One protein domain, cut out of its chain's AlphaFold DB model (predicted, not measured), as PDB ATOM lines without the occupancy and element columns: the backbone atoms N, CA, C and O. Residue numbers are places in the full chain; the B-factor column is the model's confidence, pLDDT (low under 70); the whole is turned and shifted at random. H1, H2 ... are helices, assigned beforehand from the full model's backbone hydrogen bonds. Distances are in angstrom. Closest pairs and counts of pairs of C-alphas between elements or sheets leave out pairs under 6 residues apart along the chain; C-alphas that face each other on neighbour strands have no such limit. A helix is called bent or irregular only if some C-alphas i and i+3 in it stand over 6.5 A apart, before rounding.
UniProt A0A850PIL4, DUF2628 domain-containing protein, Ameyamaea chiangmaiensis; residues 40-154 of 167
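Overview. This is residues 40 to 154 of the 167 residues of the protein "DUF2628 domain-containing protein" of Ameyamaea chiangmaiensis (UniProt A0A850PIL4). The model is a long, loose rod of helices: the long helix H3, bent but running nearly straight, makes most of one long side, with H2 packed on its first arm and H4 folding back on the far end of its second arm. H5 packs on the other side of H2a, so that H2a has H3a on one side and H5 on the other, while H1 slants off near H2a and H3b. The printed part has 115 residues with five named helices, H1 to H5 in chain order, and no named strand; the class is all helix. The radius of gyration of the C-alphas is 17.9 A, and the C-alphas span 61 by 28 by 25 A.

Along the chain. Find C-alpha 40 at (223.432, 283.452, 187.524); there H1 begins, residues 40 to 51, 16.4 A long. Next is H2, residues 57 to 74, assigned as one helix by its hydrogen bonds but bent: C-alphas 64 and 67 are 6.6 A apart. Its arms are H2a, residues 57 to 64, and H2b, residues 67 to 74, at a steep tilt of 47 degrees. H3, residues 85 to 116, was also assigned as one helix by its hydrogen bonds but is bent, with C-alphas 92 and 95 6.5 A apart; its arms H3a, residues 85 to 92, and H3b, residues 95 to 116 and 31.1 A long, stand at a shallow tilt of 20 degrees. From C-alpha 121 at (236.861, 270.354, 218.779), H4 runs 16.2 A to residue 132. H5, residues 136 to 154, runs 26.8 A to C-alpha 154 at (223.737, 309.854, 190.694).

Arrangement. Look first at H1, which touches no helix; it is close to H2a but not clearly touching, with the C-alphas of Phe 51 and Tyr 57 closest at 5.1 A. H2a and H5 touch, closest at the C-alphas of Tyr 57 and Ala 142, 6.0 A, at a shallow tilt of 23 degrees, the same way; H5 does so with residues 138 to 146 alone. H2a and H3a only just touch, with 3 pairs of C-alphas within 8 A, closest at Leu 64 and Leu 92, 7.1 A. H2b and H3a also only just touch, with 3 such pairs, closest at Pro 67 and Val 88, 6.6 A. H3b, with residues 110 to 115 alone, and H4, with 124 to 128 alone, touch as a helical hairpin at a steep tilt of 39 degrees, opposite ways; the C-alphas of Ala 114 and Arg 124 are closest, 6.0 A. H4 and H5 are apart. Every O i to N i+4 pair is within hydrogen-bond range in H1, H2a, H2b, H3a, H4 and H5, and 17 of 18 in H3b.

Size, cuts and confidence. The C-alphas farthest apart are those of Gly 79 and Ser 120, 61.2 A. The printed part has no cut, and no link is long. Mean pLDDT of the printed part is 72.9; 45 residues are under 70, among them 40 to 58 and 74 to 89.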
ATOM      1  N   ILE A  40     222.238 282.590 187.471       58.78
ATOM      2  CA  ILE A  40     223.432 283.452 187.524       58.78
ATOM      3  C   ILE A  40     223.162 284.723 188.344       58.78
ATOM      4  O   ILE A  40     224.040 285.183 189.062       58.78
ATOM      5  N   TRP A  41     221.921 285.218 188.336       52.22
ATOM      6  CA  TRP A  41     221.446 286.313 189.182       52.22
ATOM      7  C   TRP A  41     221.477 286.020 190.681       52.22
ATOM      8  O   TRP A  41     221.959 286.852 191.441       52.22
ATOM      9  N   ALA A  42     221.034 284.839 191.122       53.94
ATOM     10  CA  ALA A  42     221.172 284.438 192.518       53.94
ATOM     11  C   ALA A  42     222.648 284.340 192.891       53.94
ATOM     12  O   ALA A  42     223.017 284.833 193.943       53.94
ATOM     13  N   ALA A  43     223.502 283.800 192.015       52.97
ATOM     14  CA  ALA A  43     224.940 283.790 192.247       52.97
ATOM     15  C   ALA A  43     225.525 285.210 192.292       52.97
ATOM     16  O   ALA A  43     226.363 285.459 193.142       52.97
ATOM     17  N   LEU A  44     225.079 286.153 191.459       57.34
ATOM     18  CA  LEU A  44     225.547 287.544 191.443       57.34
ATOM     19  C   LEU A  44     225.135 288.299 192.721       57.34
ATOM     20  O   LEU A  44     225.975 288.887 193.400       57.34
ATOM     21  N   VAL A  45     223.854 288.214 193.089       61.12
ATOM     22  CA  VAL A  45     223.285 288.849 194.289       61.12
ATOM     23  C   VAL A  45     223.841 288.202 195.560       61.12
ATOM     24  O   VAL A  45     224.233 288.905 196.492       61.12
ATOM     25  N   PHE A  46     223.975 286.870 195.585       55.16
ATOM     26  CA  PHE A  46     224.646 286.193 196.692       55.16
ATOM     27  C   PHE A  46     226.137 286.464 196.714       55.16
ATOM     28  O   PHE A  46     226.668 286.543 197.806       55.16
ATOM     29  N   SER A  47     226.829 286.626 195.582       54.41
ATOM     30  CA  SER A  47     228.258 286.979 195.584       54.41
ATOM     31  C   SER A  47     228.466 288.293 196.313       54.41
ATOM     32  O   SER A  47     229.383 288.403 197.121       54.41
ATOM     33  N   PHE A  48     227.552 289.241 196.101       58.19
ATOM     34  CA  PHE A  48     227.459 290.452 196.896       58.19
ATOM     35  C   PHE A  48     227.310 290.138 198.377       58.19
ATOM     36  O   PHE A  48     228.243 290.372 199.138       58.19
ATOM     37  N   ALA A  49     226.201 289.514 198.780       57.31
ATOM     38  CA  ALA A  49     225.937 289.171 200.178       57.31
ATOM     39  C   ALA A  49     227.069 288.338 200.826       57.31
ATOM     40  O   ALA A  49     227.324 288.430 202.024       57.31
ATOM     41  N   TRP A  50     227.801 287.563 200.026       57.41
ATOM     42  CA  TRP A  50     228.907 286.710 200.440       57.41
ATOM     43  C   TRP A  50     230.158 287.503 200.812       57.41
ATOM     44  O   TRP A  50     230.787 287.213 201.835       57.41
ATOM     45  N   PHE A  51     230.501 288.546 200.045       57.09
ATOM     46  CA  PHE A  51     231.526 289.509 200.466       57.09
ATOM     47  C   PHE A  51     231.126 290.203 201.773       57.09
ATOM     48  O   PHE A  51     231.993 290.482 202.607       57.09
ATOM     49  N   TYR A  52     229.817 290.372 201.983       53.91
ATOM     50  CA  TYR A  52     229.233 290.945 203.188       53.91
ATOM     51  C   TYR A  52     229.109 289.994 204.383       53.91
ATOM     52  O   TYR A  52     228.597 290.405 205.411       53.91
ATOM     53  N   TRP A  53     229.566 288.742 204.338       54.78
ATOM     54  CA  TRP A  53     229.397 287.853 205.502       54.78
ATOM     55  C   TRP A  53     230.702 287.550 206.253       54.78
ATOM     56  O   TRP A  53     230.651 287.108 207.394       54.78
ATOM     57  N   ARG A  54     231.903 287.772 205.688       61.03
ATOM     58  CA  ARG A  54     233.132 287.167 206.272       61.03
ATOM     59  C   ARG A  54     234.421 287.983 206.162       61.03
ATOM     60  O   ARG A  54     235.435 287.480 205.682       61.03
ATOM     61  N   ARG A  55     234.422 289.240 206.624       61.53
ATOM     62  CA  ARG A  55     235.608 290.143 206.664       61.53
ATOM     63  C   ARG A  55     236.266 290.452 205.306       61.53
ATOM     64  O   ARG A  55     237.191 291.251 205.265       61.53
ATOM     65  N   LEU A  56     235.765 289.900 204.202       64.00
ATOM     66  CA  LEU A  56     236.194 290.221 202.837       64.00
ATOM     67  C   LEU A  56     235.479 291.457 202.265       64.00
ATOM     68  O   LEU A  56     235.716 291.804 201.113       64.00
ATOM     69  N   TYR A  57     234.667 292.146 203.073       66.50
ATOM     70  CA  TYR A  57     233.957 293.378 202.722       66.50
ATOM     71  C   TYR A  57     234.846 294.412 202.043       66.50
ATOM     72  O   TYR A  57     234.476 294.954 201.009       66.50
ATOM     73  N   LEU A  58     236.026 294.670 202.614       67.56
ATOM     74  CA  LEU A  58     236.940 295.682 202.097       67.56
ATOM     75  C   LEU A  58     237.487 295.274 200.729       67.56
ATOM     76  O   LEU A  58     237.507 296.084 199.814       67.56
ATOM     77  N   VAL A  59     237.883 294.007 200.577       71.06
ATOM     78  CA  VAL A  59     238.431 293.478 199.319       71.06
ATOM     79  C   VAL A  59     237.365 293.480 198.228       71.06
ATOM     80  O   VAL A  59     237.625 293.958 197.130       71.06
ATOM     81  N   GLY A  60     236.155 293.005 198.535       70.88
ATOM     82  CA  GLY A  60     235.030 293.043 197.603       70.88
ATOM     83  C   GLY A  60     234.673 294.473 197.202       70.88
ATOM     84  O   GLY A  60     234.570 294.767 196.016       70.88
ATOM     85  N   SER A  61     234.572 295.383 198.173       69.88
ATOM     86  CA  SER A  61     234.239 296.791 197.916       69.88
ATOM     87  C   SER A  61     235.335 297.506 197.117       69.88
ATOM     88  O   SER A  61     235.019 298.257 196.202       69.88
ATOM     89  N   LEU A  62     236.617 297.242 197.399       72.94
ATOM     90  CA  LEU A  62     237.750 297.753 196.613       72.94
ATOM     91  C   LEU A  62     237.711 297.239 195.175       72.94
ATOM     92  O   LEU A  62     237.892 298.020 194.245       72.94
ATOM     93  N   MET A  63     237.445 295.945 194.978       73.56
ATOM     94  CA  MET A  63     237.342 295.385 193.630       73.56
ATOM     95  C   MET A  63     236.147 295.946 192.856       73.56
ATOM     96  O   MET A  63     236.264 296.138 191.650       73.56
ATOM     97  N   LEU A  64     235.036 296.257 193.528       72.31
ATOM     98  CA  LEU A  64     233.869 296.903 192.914       72.31
ATOM     99  C   LEU A  64     234.078 298.399 192.645       72.31
ATOM    100  O   LEU A  64     233.476 298.937 191.723       72.31
ATOM    101  N   MET A  65     234.942 299.063 193.415       73.69
ATOM    102  CA  MET A  65     235.357 300.452 193.185       73.69
ATOM    103  C   MET A  65     236.362 300.587 192.043       73.69
ATOM    104  O   MET A  65     236.409 301.630 191.397       73.69
ATOM    105  N   LEU A  66     237.153 299.546 191.771       76.75
ATOM    106  CA  LEU A  66     238.208 299.571 190.758       76.75
ATOM    107  C   LEU A  66     237.734 300.057 189.369       76.75
ATOM    108  O   LEU A  66     238.409 300.910 188.803       76.75
ATOM    109  N   PRO A  67     236.590 299.604 188.815       71.44
ATOM    110  CA  PRO A  67     236.106 300.040 187.501       71.44
ATOM    111  C   PRO A  67     235.705 301.508 187.495       71.44
ATOM    112  O   PRO A  67     235.947 302.201 186.512       71.44
ATOM    113  N   VAL A  68     235.120 301.988 188.597       72.62
ATOM    114  CA  VAL A  68     234.772 303.403 188.752       72.62
ATOM    115  C   VAL A  68     236.039 304.228 188.801       72.62
ATOM    116  O   VAL A  68     236.152 305.180 188.042       72.62
ATOM    117  N   LEU A  69     237.020 303.816 189.604       75.62
ATOM    118  CA  LEU A  69     238.323 304.470 189.672       75.62
ATOM    119  C   LEU A  69     238.984 304.536 188.294       75.62
ATOM    120  O   LEU A  69     239.378 305.616 187.866       75.62
ATOM    121  N   ILE A  70     239.022 303.415 187.568       74.88
ATOM    122  CA  ILE A  70     239.543 303.352 186.198       74.88
ATOM    123  C   ILE A  70     238.776 304.320 185.288       74.88
ATOM    124  O   ILE A  70     239.408 305.115 184.603       74.88
ATOM    125  N   SER A  71     237.439 304.326 185.338       66.75
ATOM    126  CA  SER A  71     236.622 305.242 184.531       66.75
ATOM    127  C   SER A  71     236.870 306.713 184.876       66.75
ATOM    128  O   SER A  71     236.952 307.543 183.982       66.75
ATOM    129  N   THR A  72     237.058 307.042 186.159       68.69
ATOM    130  CA  THR A  72     237.312 308.420 186.599       68.69
ATOM    131  C   THR A  72     238.716 308.891 186.249       68.69
ATOM    132  O   THR A  72     238.895 310.063 185.950       68.69
ATOM    133  N   LEU A  73     239.704 307.993 186.261       70.56
ATOM    134  CA  LEU A  73     241.079 308.303 185.869       70.56
ATOM    135  C   LEU A  73     241.195 308.519 184.354       70.56
ATOM    136  O   LEU A  73     241.993 309.349 183.922       70.56
ATOM    137  N   ASP A  74     240.379 307.827 183.557       66.12
ATOM    138  CA  ASP A  74     240.384 307.946 182.094       66.12
ATOM    139  C   ASP A  74     239.862 309.312 181.607       66.12
ATOM    140  O   ASP A  74     240.382 309.879 180.642       66.12
ATOM    141  N   ILE A  75     238.923 309.911 182.357       59.66
ATOM    142  CA  ILE A  75     238.390 311.268 182.116       59.66
ATOM    143  C   ILE A  75     239.509 312.326 182.084       59.66
ATOM    144  O   ILE A  75     239.393 313.316 181.365       59.66
ATOM    145  N   TYR A  76     240.611 312.119 182.811       57.72
ATOM    146  CA  TYR A  76     241.716 313.081 182.890       57.72
ATOM    147  C   TYR A  76     242.787 312.915 181.801       57.72
ATOM    148  O   TYR A  76     243.679 313.759 181.713       57.72
ATOM    149  N   GLY A  77     242.745 311.854 180.984       55.38
ATOM    150  CA  GLY A  77     243.895 311.470 180.159       55.38
ATOM    151  C   GLY A  77     243.666 311.363 178.654       55.38
ATOM    152  O   GLY A  77     244.540 311.777 177.891       55.38
ATOM    153  N   ARG A  78     242.564 310.751 178.191       51.72
ATOM    154  CA  ARG A  78     242.468 310.288 176.787       51.72
ATOM    155  C   ARG A  78     241.049 310.271 176.205       51.72
ATOM    156  O   ARG A  78     240.670 309.316 175.542       51.72
ATOM    157  N   GLY A  79     240.277 311.345 176.372       56.12
ATOM    158  CA  GLY A  79     238.951 311.456 175.741       56.12
ATOM    159  C   GLY A  79     237.978 310.341 176.166       56.12
ATOM    160  O   GLY A  79     238.297 309.543 177.045       56.12
ATOM    161  N   PRO A  80     236.763 310.276 175.593       54.88
ATOM    162  CA  PRO A  80     235.779 309.258 175.942       54.88
ATOM    163  C   PRO A  80     236.198 307.912 175.343       54.88
ATOM    164  O   PRO A  80     235.683 307.469 174.318       54.88
ATOM    165  N   LEU A  81     237.154 307.247 175.982       51.41
ATOM    166  CA  LEU A  81     237.336 305.815 175.841       51.41
ATOM    167  C   LEU A  81     236.035 305.185 176.330       51.41
ATOM    168  O   LEU A  81     235.731 305.157 177.521       51.41
ATOM    169  N   ALA A  82     235.213 304.771 175.367       55.94
ATOM    170  CA  ALA A  82     233.990 304.038 175.616       55.94
ATOM    171  C   ALA A  82     234.331 302.915 176.591       55.94
ATOM    172  O   ALA A  82     235.103 302.018 176.247       55.94
ATOM    173  N   VAL A  83     233.814 303.023 177.817       58.78
ATOM    174  CA  VAL A  83     234.000 302.044 178.883       58.78
ATOM    175  C   VAL A  83     233.649 300.690 178.282       58.78
ATOM    176  O   VAL A  83     232.484 300.388 178.026       58.78
ATOM    177  N   ASN A  84     234.680 299.921 177.938       64.50
ATOM    178  CA  ASN A  84     234.500 298.744 177.112       64.50
ATOM    179  C   ASN A  84     233.680 297.761 177.946       64.50
ATOM    180  O   ASN A  84     234.084 297.427 179.063       64.50
ATOM    181  N   GLY A  85     232.516 297.327 177.456       61.97
ATOM    182  CA  GLY A  85     231.619 296.452 178.219       61.97
ATOM    183  C   GLY A  85     232.338 295.202 178.741       61.97
ATOM    184  O   GLY A  85     232.042 294.726 179.833       61.97
ATOM    185  N   ALA A  86     233.370 294.742 178.026       67.38
ATOM    186  CA  ALA A  86     234.262 293.667 178.453       67.38
ATOM    187  C   ALA A  86     235.028 293.965 179.759       67.38
ATOM    188  O   ALA A  86     235.236 293.061 180.563       67.38
ATOM    189  N   LEU A  87     235.424 295.217 179.998       69.44
ATOM    190  CA  LEU A  87     236.141 295.653 181.199       69.44
ATOM    191  C   LEU A  87     235.191 295.701 182.404       69.44
ATOM    192  O   LEU A  87     235.519 295.188 183.469       69.44
ATOM    193  N   VAL A  88     233.963 296.196 182.205       69.69
ATOM    194  CA  VAL A  88     232.905 296.183 183.233       69.69
ATOM    195  C   VAL A  88     232.524 294.753 183.605       69.69
ATOM    196  O   VAL A  88     232.515 294.398 184.782       69.69
ATOM    197  N   VAL A  89     232.257 293.909 182.603       67.50
ATOM    198  CA  VAL A  89     231.919 292.495 182.811       67.50
ATOM    199  C   VAL A  89     233.089 291.753 183.458       67.50
ATOM    200  O   VAL A  89     232.881 291.009 184.414       67.50
ATOM    201  N   GLY A  90     234.324 291.994 183.011       71.75
ATOM    202  CA  GLY A  90     235.527 291.412 183.604       71.75
ATOM    203  C   GLY A  90     235.660 291.762 185.086       71.75
ATOM    204  O   GLY A  90     235.861 290.875 185.916       71.75
ATOM    205  N   CYS A  91     235.460 293.027 185.444       69.56
ATOM    206  CA  CYS A  91     235.532 293.471 186.829       69.56
ATOM    207  C   CYS A  91     234.351 293.027 187.697       69.56
ATOM    208  O   CYS A  91     234.529 292.909 188.904       69.56
ATOM    209  N   LEU A  92     233.172 292.751 187.137       69.31
ATOM    210  CA  LEU A  92     232.059 292.180 187.904       69.31
ATOM    211  C   LEU A  92     232.206 290.669 188.114       69.31
ATOM    212  O   LEU A  92     231.848 290.154 189.172       69.31
ATOM    213  N   VAL A  93     232.718 289.952 187.113       70.50
ATOM    214  CA  VAL A  93     232.734 288.483 187.108       70.50
ATOM    215  C   VAL A  93     233.993 287.918 187.759       70.50
ATOM    216  O   VAL A  93     233.904 286.931 188.483       70.50
ATOM    217  N   LEU A  94     235.171 288.515 187.563       70.88
ATOM    218  CA  LEU A  94     236.420 287.969 188.112       70.88
ATOM    219  C   LEU A  94     236.474 287.947 189.655       70.88
ATOM    220  O   LEU A  94     236.880 286.915 190.208       70.88
ATOM    221  N   PRO A  95     236.053 289.002 190.386       72.81
ATOM    222  CA  PRO A  95     236.183 289.032 191.843       72.81
ATOM    223  C   PRO A  95     235.423 287.914 192.567       72.81
ATOM    224  O   PRO A  95     236.038 287.274 193.421       72.81
ATOM    225  N   PRO A  96     234.151 287.599 192.242       68.81
ATOM    226  CA  PRO A  96     233.446 286.473 192.858       68.81
ATOM    227  C   PRO A  96     234.182 285.133 192.723       68.81
ATOM    228  O   PRO A  96     234.306 284.380 193.694       68.81
ATOM    229  N   PHE A  97     234.726 284.845 191.534       70.25
ATOM    230  CA  PHE A  97     235.460 283.601 191.283       70.25
ATOM    231  C   PHE A  97     236.767 283.536 192.081       70.25
ATOM    232  O   PHE A  97     237.093 282.490 192.655       70.25
ATOM    233  N   MET A  98     237.503 284.647 192.166       73.75
ATOM    234  CA  MET A  98     238.734 284.715 192.959       73.75
ATOM    235  C   MET A  98     238.452 284.666 194.464       73.75
ATOM    236  O   MET A  98     239.154 283.968 195.198       73.75
ATOM    237  N   ALA A  99     237.397 285.332 194.930       70.81
ATOM    238  CA  ALA A  99     237.040 285.394 196.341       70.81
ATOM    239  C   ALA A  99     236.736 284.020 196.928       70.81
ATOM    240  O   ALA A  99     237.176 283.723 198.038       70.81
ATOM    241  N   ARG A 100     236.070 283.138 196.171       72.06
ATOM    242  CA  ARG A 100     235.844 281.751 196.602       72.06
ATOM    243  C   ARG A 100     237.158 281.009 196.866       72.06
ATOM    244  O   ARG A 100     237.267 280.308 197.873       72.06
ATOM    245  N   ARG A 101     238.156 281.167 195.990       76.44
ATOM    246  CA  ARG A 101     239.477 280.532 196.152       76.44
ATOM    247  C   ARG A 101     240.236 281.112 197.341       76.44
ATOM    248  O   ARG A 101     240.708 280.354 198.183       76.44
ATOM    249  N   LEU A 102     240.302 282.439 197.443       76.00
ATOM    250  CA  LEU A 102     240.959 283.129 198.559       76.00
ATOM    251  C   LEU A 102     240.334 282.750 199.902       76.00
ATOM    252  O   LEU A 102     241.041 282.505 200.877       76.00
ATOM    253  N   TYR A 103     239.008 282.633 199.934       74.94
ATOM    254  CA  TYR A 103     238.276 282.195 201.107       74.94
ATOM    255  C   TYR A 103     238.645 280.763 201.521       74.94
ATOM    256  O   TYR A 103     238.940 280.526 202.691       74.94
ATOM    257  N   ALA A 104     238.674 279.818 200.575       79.69
ATOM    258  CA  ALA A 104     239.059 278.437 200.862       79.69
ATOM    259  C   ALA A 104     240.488 278.352 201.426       79.69
ATOM    260  O   ALA A 104     240.720 277.669 202.422       79.69
ATOM    261  N   ILE A 105     241.426 279.111 200.849       84.25
ATOM    262  CA  ILE A 105     242.813 279.185 201.327       84.25
ATOM    263  C   ILE A 105     242.868 279.754 202.751       84.25
ATOM    264  O   ILE A 105     243.480 279.150 203.631       84.25
ATOM    265  N   ALA A 106     242.195 280.878 203.006       81.44
ATOM    266  CA  ALA A 106     242.165 281.503 204.328       81.44
ATOM    267  C   ALA A 106     241.528 280.586 205.387       81.44
ATOM    268  O   ALA A 106     242.001 280.522 206.524       81.44
ATOM    269  N   PHE A 107     240.475 279.851 205.022       83.12
ATOM    270  CA  PHE A 107     239.845 278.868 205.899       83.12
ATOM    271  C   PHE A 107     240.807 277.726 206.250       83.12
ATOM    272  O   PHE A 107     240.977 277.421 207.430       83.12
ATOM    273  N   LEU A 108     241.490 277.146 205.257       87.06
ATOM    274  CA  LEU A 108     242.477 276.084 205.477       87.06
ATOM    275  C   LEU A 108     243.630 276.555 206.370       87.06
ATOM    276  O   LEU A 108     244.014 275.854 207.302       87.06
ATOM    277  N   GLN A 109     244.142 277.768 206.147       89.38
ATOM    278  CA  GLN A 109     245.188 278.355 206.987       89.38
ATOM    279  C   GLN A 109     244.742 278.502 208.449       89.38
ATOM    280  O   GLN A 109     245.494 278.161 209.364       89.38
ATOM    281  N   ARG A 110     243.511 278.974 208.686       87.56
ATOM    282  CA  ARG A 110     242.953 279.121 210.041       87.56
ATOM    283  C   ARG A 110     242.688 277.776 210.706       87.56
ATOM    284  O   ARG A 110     243.016 277.619 211.877       87.56
ATOM    285  N   SER A 111     242.157 276.810 209.958       88.50
ATOM    286  CA  SER A 111     241.941 275.442 210.435       88.50
ATOM    287  C   SER A 111     243.263 274.791 210.853       88.50
ATOM    288  O   SER A 111     243.394 274.315 211.980       88.50
ATOM    289  N   ASN A 112     244.295 274.886 210.008       92.62
ATOM    290  CA  ASN A 112     245.627 274.360 210.307       92.62
ATOM    291  C   ASN A 112     246.256 275.036 211.529       92.62
ATOM    292  O   ASN A 112     246.873 274.365 212.356       92.62
ATOM    293  N   ARG A 113     246.087 276.356 211.680       93.31
ATOM    294  CA  ARG A 113     246.544 277.076 212.875       93.31
ATOM    295  C   ARG A 113     245.821 276.591 214.135       93.31
ATOM    296  O   ARG A 113     246.483 276.364 215.140       93.31
ATOM    297  N   ALA A 114     244.508 276.378 214.078       92.81
ATOM    298  CA  ALA A 114     243.745 275.867 215.215       92.81
ATOM    299  C   ALA A 114     244.156 274.435 215.607       92.81
ATOM    300  O   ALA A 114     244.241 274.129 216.794       92.81
ATOM    301  N   SER A 115     244.480 273.583 214.627       92.75
ATOM    302  CA  SER A 115     245.041 272.247 214.875       92.75
ATOM    303  C   SER A 115     246.414 272.312 215.545       92.75
ATOM    304  O   SER A 115     246.656 271.584 216.501       92.75
ATOM    305  N   ARG A 116     247.298 273.219 215.102       95.81
ATOM    306  CA  ARG A 116     248.628 273.418 215.712       95.81
ATOM    307  C   ARG A 116     248.566 273.928 217.152       95.81
ATOM    308  O   ARG A 116     249.477 273.657 217.920       95.81
ATOM    309  N   LEU A 117     247.507 274.649 217.512       95.62
ATOM    310  CA  LEU A 117     247.269 275.113 218.881       95.62
ATOM    311  C   LEU A 117     246.748 274.003 219.811       95.62
ATOM    312  O   LEU A 117     246.525 274.267 220.987       95.62
ATOM    313  N   GLY A 118     246.514 272.785 219.304       96.31
ATOM    314  CA  GLY A 118     245.996 271.677 220.108       96.31
ATOM    315  C   GLY A 118     244.584 271.922 220.648       96.31
ATOM    316  O   GLY A 118     244.186 271.306 221.632       96.31
ATOM    317  N   LEU A 119     243.819 272.835 220.033       94.12
ATOM    318  CA  LEU A 119     242.472 273.155 220.496       94.12
ATOM    319  C   LEU A 119     241.552 271.942 220.330       94.12
ATOM    320  O   LEU A 119     241.493 271.341 219.247       94.12
ATOM    321  N   SER A 120     240.796 271.646 221.390       93.31
ATOM    322  CA  SER A 120     239.686 270.692 221.364       93.31
ATOM    323  C   SER A 120     238.652 271.088 220.305       93.31
ATOM    324  O   SER A 120     238.568 272.248 219.894       93.31
ATOM    325  N   THR A 121     237.841 270.132 219.854       90.06
ATOM    326  CA  THR A 121     236.861 270.354 218.779       90.06
ATOM    327  C   THR A 121     235.901 271.509 219.082       90.06
ATOM    328  O   THR A 121     235.655 272.336 218.204       90.06
ATOM    329  N   SER A 122     235.421 271.630 220.324       90.94
ATOM    330  CA  SER A 122     234.552 272.737 220.750       90.94
ATOM    331  C   SER A 122     235.271 274.090 220.697       90.94
ATOM    332  O   SER A 122     234.761 275.045 220.112       90.94
ATOM    333  N   ASN A 123     236.498 274.161 221.219       92.75
ATOM    334  CA  ASN A 123     237.297 275.388 221.223       92.75
ATOM    335  C   ASN A 123     237.746 275.789 219.812       92.75
ATOM    336  O   ASN A 123     237.906 276.974 219.517       92.75
ATOM    337  N   ARG A 124     237.922 274.815 218.913       89.38
ATOM    338  CA  ARG A 124     238.239 275.051 217.502       89.38
ATOM    339  C   ARG A 124     237.090 275.741 216.775       89.38
ATOM    340  O   ARG A 124     237.352 276.654 215.996       89.38
ATOM    341  N   ILE A 125     235.845 275.336 217.028       86.75
ATOM    342  CA  ILE A 125     234.663 275.980 216.437       86.75
ATOM    343  C   ILE A 125     234.569 277.426 216.926       86.75
ATOM    344  O   ILE A 125     234.561 278.333 216.097       86.75
ATOM    345  N   ALA A 126     234.649 277.652 218.241       89.25
ATOM    346  CA  ALA A 126     234.623 278.998 218.817       89.25
ATOM    347  C   ALA A 126     235.754 279.895 218.275       89.25
ATOM    348  O   ALA A 126     235.535 281.060 217.946       89.25
ATOM    349  N   TYR A 127     236.962 279.344 218.103       88.56
ATOM    350  CA  TYR A 127     238.087 280.056 217.490       88.56
ATOM    351  C   TYR A 127     237.807 280.443 216.031       88.56
ATOM    352  O   TYR A 127     238.069 281.577 215.620       88.56
ATOM    353  N   LEU A 128     237.279 279.512 215.232       84.62
ATOM    354  CA  LEU A 128     236.962 279.760 213.826       84.62
ATOM    355  C   LEU A 128     235.798 280.744 213.664       84.62
ATOM    356  O   LEU A 128     235.845 281.570 212.754       84.62
ATOM    357  N   GLU A 129     234.799 280.702 214.544       83.75
ATOM    358  CA  GLU A 129     233.689 281.658 214.585       83.75
ATOM    359  C   GLU A 129     234.173 283.056 214.969       83.75
ATOM    360  O   GLU A 129     233.903 284.016 214.246       83.75
ATOM    361  N   ALA A 130     234.993 283.181 216.017       84.19
ATOM    362  CA  ALA A 130     235.581 284.457 216.421       84.19
ATOM    363  C   ALA A 130     236.491 285.055 215.329       84.19
ATOM    364  O   ALA A 130     236.487 286.264 215.077       84.19
ATOM    365  N   ALA A 131     237.249 284.209 214.625       80.88
ATOM    366  CA  ALA A 131     238.090 284.625 213.504       80.88
ATOM    367  C   ALA A 131     237.287 284.920 212.219       80.88
ATOM    368  O   ALA A 131     237.740 285.684 211.359       80.88
ATOM    369  N   GLY A 132     236.123 284.285 212.059       67.81
ATOM    370  CA  GLY A 132     235.212 284.430 210.925       67.81
ATOM    371  C   GLY A 132     234.204 285.570 211.068       67.81
ATOM    372  O   GLY A 132     233.672 286.014 210.051       67.81
ATOM    373  N   GLY A 133     233.980 286.058 212.290       64.56
ATOM    374  CA  GLY A 133     232.982 287.073 212.607       64.56
ATOM    375  C   GLY A 133     233.167 288.366 211.819       64.56
ATOM    376  O   GLY A 133     234.284 288.832 211.584       64.56
ATOM    377  N   THR A 134     232.060 288.960 211.401       63.50
ATOM    378  CA  THR A 134     232.017 290.237 210.691       63.50
ATOM    379  C   THR A 134     232.546 291.356 211.596       63.50
ATOM    380  O   THR A 134     232.180 291.455 212.762       63.50
ATOM    381  N   SER A 135     233.471 292.180 211.093       70.19
ATOM    382  CA  SER A 135     233.932 293.362 211.835       70.19
ATOM    383  C   SER A 135     232.988 294.520 211.540       70.19
ATOM    384  O   SER A 135     232.786 294.838 210.365       70.19
ATOM    385  N   TRP A 136     232.453 295.165 212.580       74.19
ATOM    386  CA  TRP A 136     231.599 296.351 212.442       74.19
ATOM    387  C   TRP A 136     232.297 297.451 211.629       74.19
ATOM    388  O   TRP A 136     231.691 298.041 210.742       74.19
ATOM    389  N   LEU A 137     233.604 297.643 211.854       75.69
ATOM    390  CA  LEU A 137     234.421 298.622 211.142       75.69
ATOM    391  C   LEU A 137     234.514 298.292 209.647       75.69
ATOM    392  O   LEU A 137     234.436 299.179 208.804       75.69
ATOM    393  N   GLY A 138     234.634 297.004 209.309       69.75
ATOM    394  CA  GLY A 138     234.625 296.546 207.919       69.75
ATOM    395  C   GLY A 138     233.272 296.772 207.243       69.75
ATOM    396  O   GLY A 138     233.233 297.166 206.079       69.75
ATOM    397  N   GLY A 139     232.178 296.576 207.984       70.31
ATOM    398  CA  GLY A 139     230.830 296.906 207.530       70.31
ATOM    399  C   GLY A 139     230.644 298.406 207.300       70.31
ATOM    400  O   GLY A 139     230.096 298.793 206.275       70.31
ATOM    401  N   LEU A 140     231.156 299.250 208.201       81.44
ATOM    402  CA  LEU A 140     231.039 300.705 208.103       81.44
ATOM    403  C   LEU A 140     231.858 301.273 206.937       81.44
ATOM    404  O   LEU A 140     231.346 302.082 206.168       81.44
ATOM    405  N   LEU A 141     233.094 300.795 206.752       73.88
ATOM    406  CA  LEU A 141     233.926 301.154 205.598       73.88
ATOM    407  C   LEU A 141     233.267 300.735 204.282       73.88
ATOM    408  O   LEU A 141     233.180 301.542 203.361       73.88
ATOM    409  N   ALA A 142     232.755 299.503 204.200       71.38
ATOM    410  CA  ALA A 142     232.036 299.051 203.015       71.38
ATOM    411  C   ALA A 142     230.776 299.892 202.771       71.38
ATOM    412  O   ALA A 142     230.579 300.374 201.664       71.38
ATOM    413  N   GLY A 143     229.961 300.139 203.800       78.44
ATOM    414  CA  GLY A 143     228.783 301.003 203.705       78.44
ATOM    415  C   GLY A 143     229.122 302.404 203.185       78.44
ATOM    416  O   GLY A 143     228.468 302.886 202.264       78.44
ATOM    417  N   GLY A 144     230.194 303.018 203.692       80.62
ATOM    418  CA  GLY A 144     230.690 304.305 203.198       80.62
ATOM    419  C   GLY A 144     231.102 304.263 201.725       80.62
ATOM    420  O   GLY A 144     230.735 305.152 200.959       80.62
ATOM    421  N   MET A 145     231.790 303.199 201.294       76.06
ATOM    422  CA  MET A 145     232.129 302.994 199.879       76.06
ATOM    423  C   MET A 145     230.873 302.854 199.008       76.06
ATOM    424  O   MET A 145     230.837 303.385 197.903       76.06
ATOM    425  N   TRP A 146     229.826 302.198 199.511       76.00
ATOM    426  CA  TRP A 146     228.544 302.064 198.814       76.00
ATOM    427  C   TRP A 146     227.806 303.380 198.646       76.00
ATOM    428  O   TRP A 146     227.310 303.670 197.559       76.00
ATOM    429  N   VAL A 147     227.773 304.196 199.697       83.75
ATOM    430  CA  VAL A 147     227.204 305.545 199.624       83.75
ATOM    431  C   VAL A 147     227.982 306.387 198.613       83.75
ATOM    432  O   VAL A 147     227.372 306.998 197.741       83.75
ATOM    433  N   ALA A 148     229.318 306.361 198.659       79.75
ATOM    434  CA  ALA A 148     230.153 307.078 197.697       79.75
ATOM    435  C   ALA A 148     229.902 306.622 196.248       79.75
ATOM    436  O   ALA A 148     229.796 307.450 195.347       79.75
ATOM    437  N   PHE A 149     229.748 305.314 196.027       75.94
ATOM    438  CA  PHE A 149     229.428 304.742 194.719       75.94
ATOM    439  C   PHE A 149     228.053 305.196 194.205       75.94
ATOM    440  O   PHE A 149     227.935 305.628 193.060       75.94
ATOM    441  N   ALA A 150     227.023 305.155 195.054       77.94
ATOM    442  CA  ALA A 150     225.685 305.625 194.700       77.94
ATOM    443  C   ALA A 150     225.676 307.125 194.358       77.94
ATOM    444  O   ALA A 150     225.060 307.523 193.371       77.94
ATOM    445  N   VAL A 151     226.404 307.944 195.126       83.00
ATOM    446  CA  VAL A 151     226.569 309.381 194.854       83.00
ATOM    447  C   VAL A 151     227.283 309.612 193.520       83.00
ATOM    448  O   VAL A 151     226.836 310.446 192.737       83.00
ATOM    449  N   ALA A 152     228.343 308.854 193.222       76.50
ATOM    450  CA  ALA A 152     229.066 308.962 191.955       76.50
ATOM    451  C   ALA A 152     228.179 308.624 190.744       76.50
ATOM    452  O   ALA A 152     228.211 309.342 189.745       76.50
ATOM    453  N   ILE A 153     227.352 307.576 190.846       78.19
ATOM    454  CA  ILE A 153     226.373 307.220 189.806       78.19
ATOM    455  C   ILE A 153     225.312 308.310 189.654       78.19
ATOM    456  O   ILE A 153     224.982 308.705 188.540       78.19
ATOM    457  N   LEU A 154     224.762 308.815 190.761       80.19
ATOM    458  CA  LEU A 154     223.737 309.854 190.694       80.19
ATOM    459  C   LEU A 154     224.286 311.125 190.034       80.19
ATOM    460  O   LEU A 154     223.625 311.708 189.177       80.19
TER     461      LEU A 154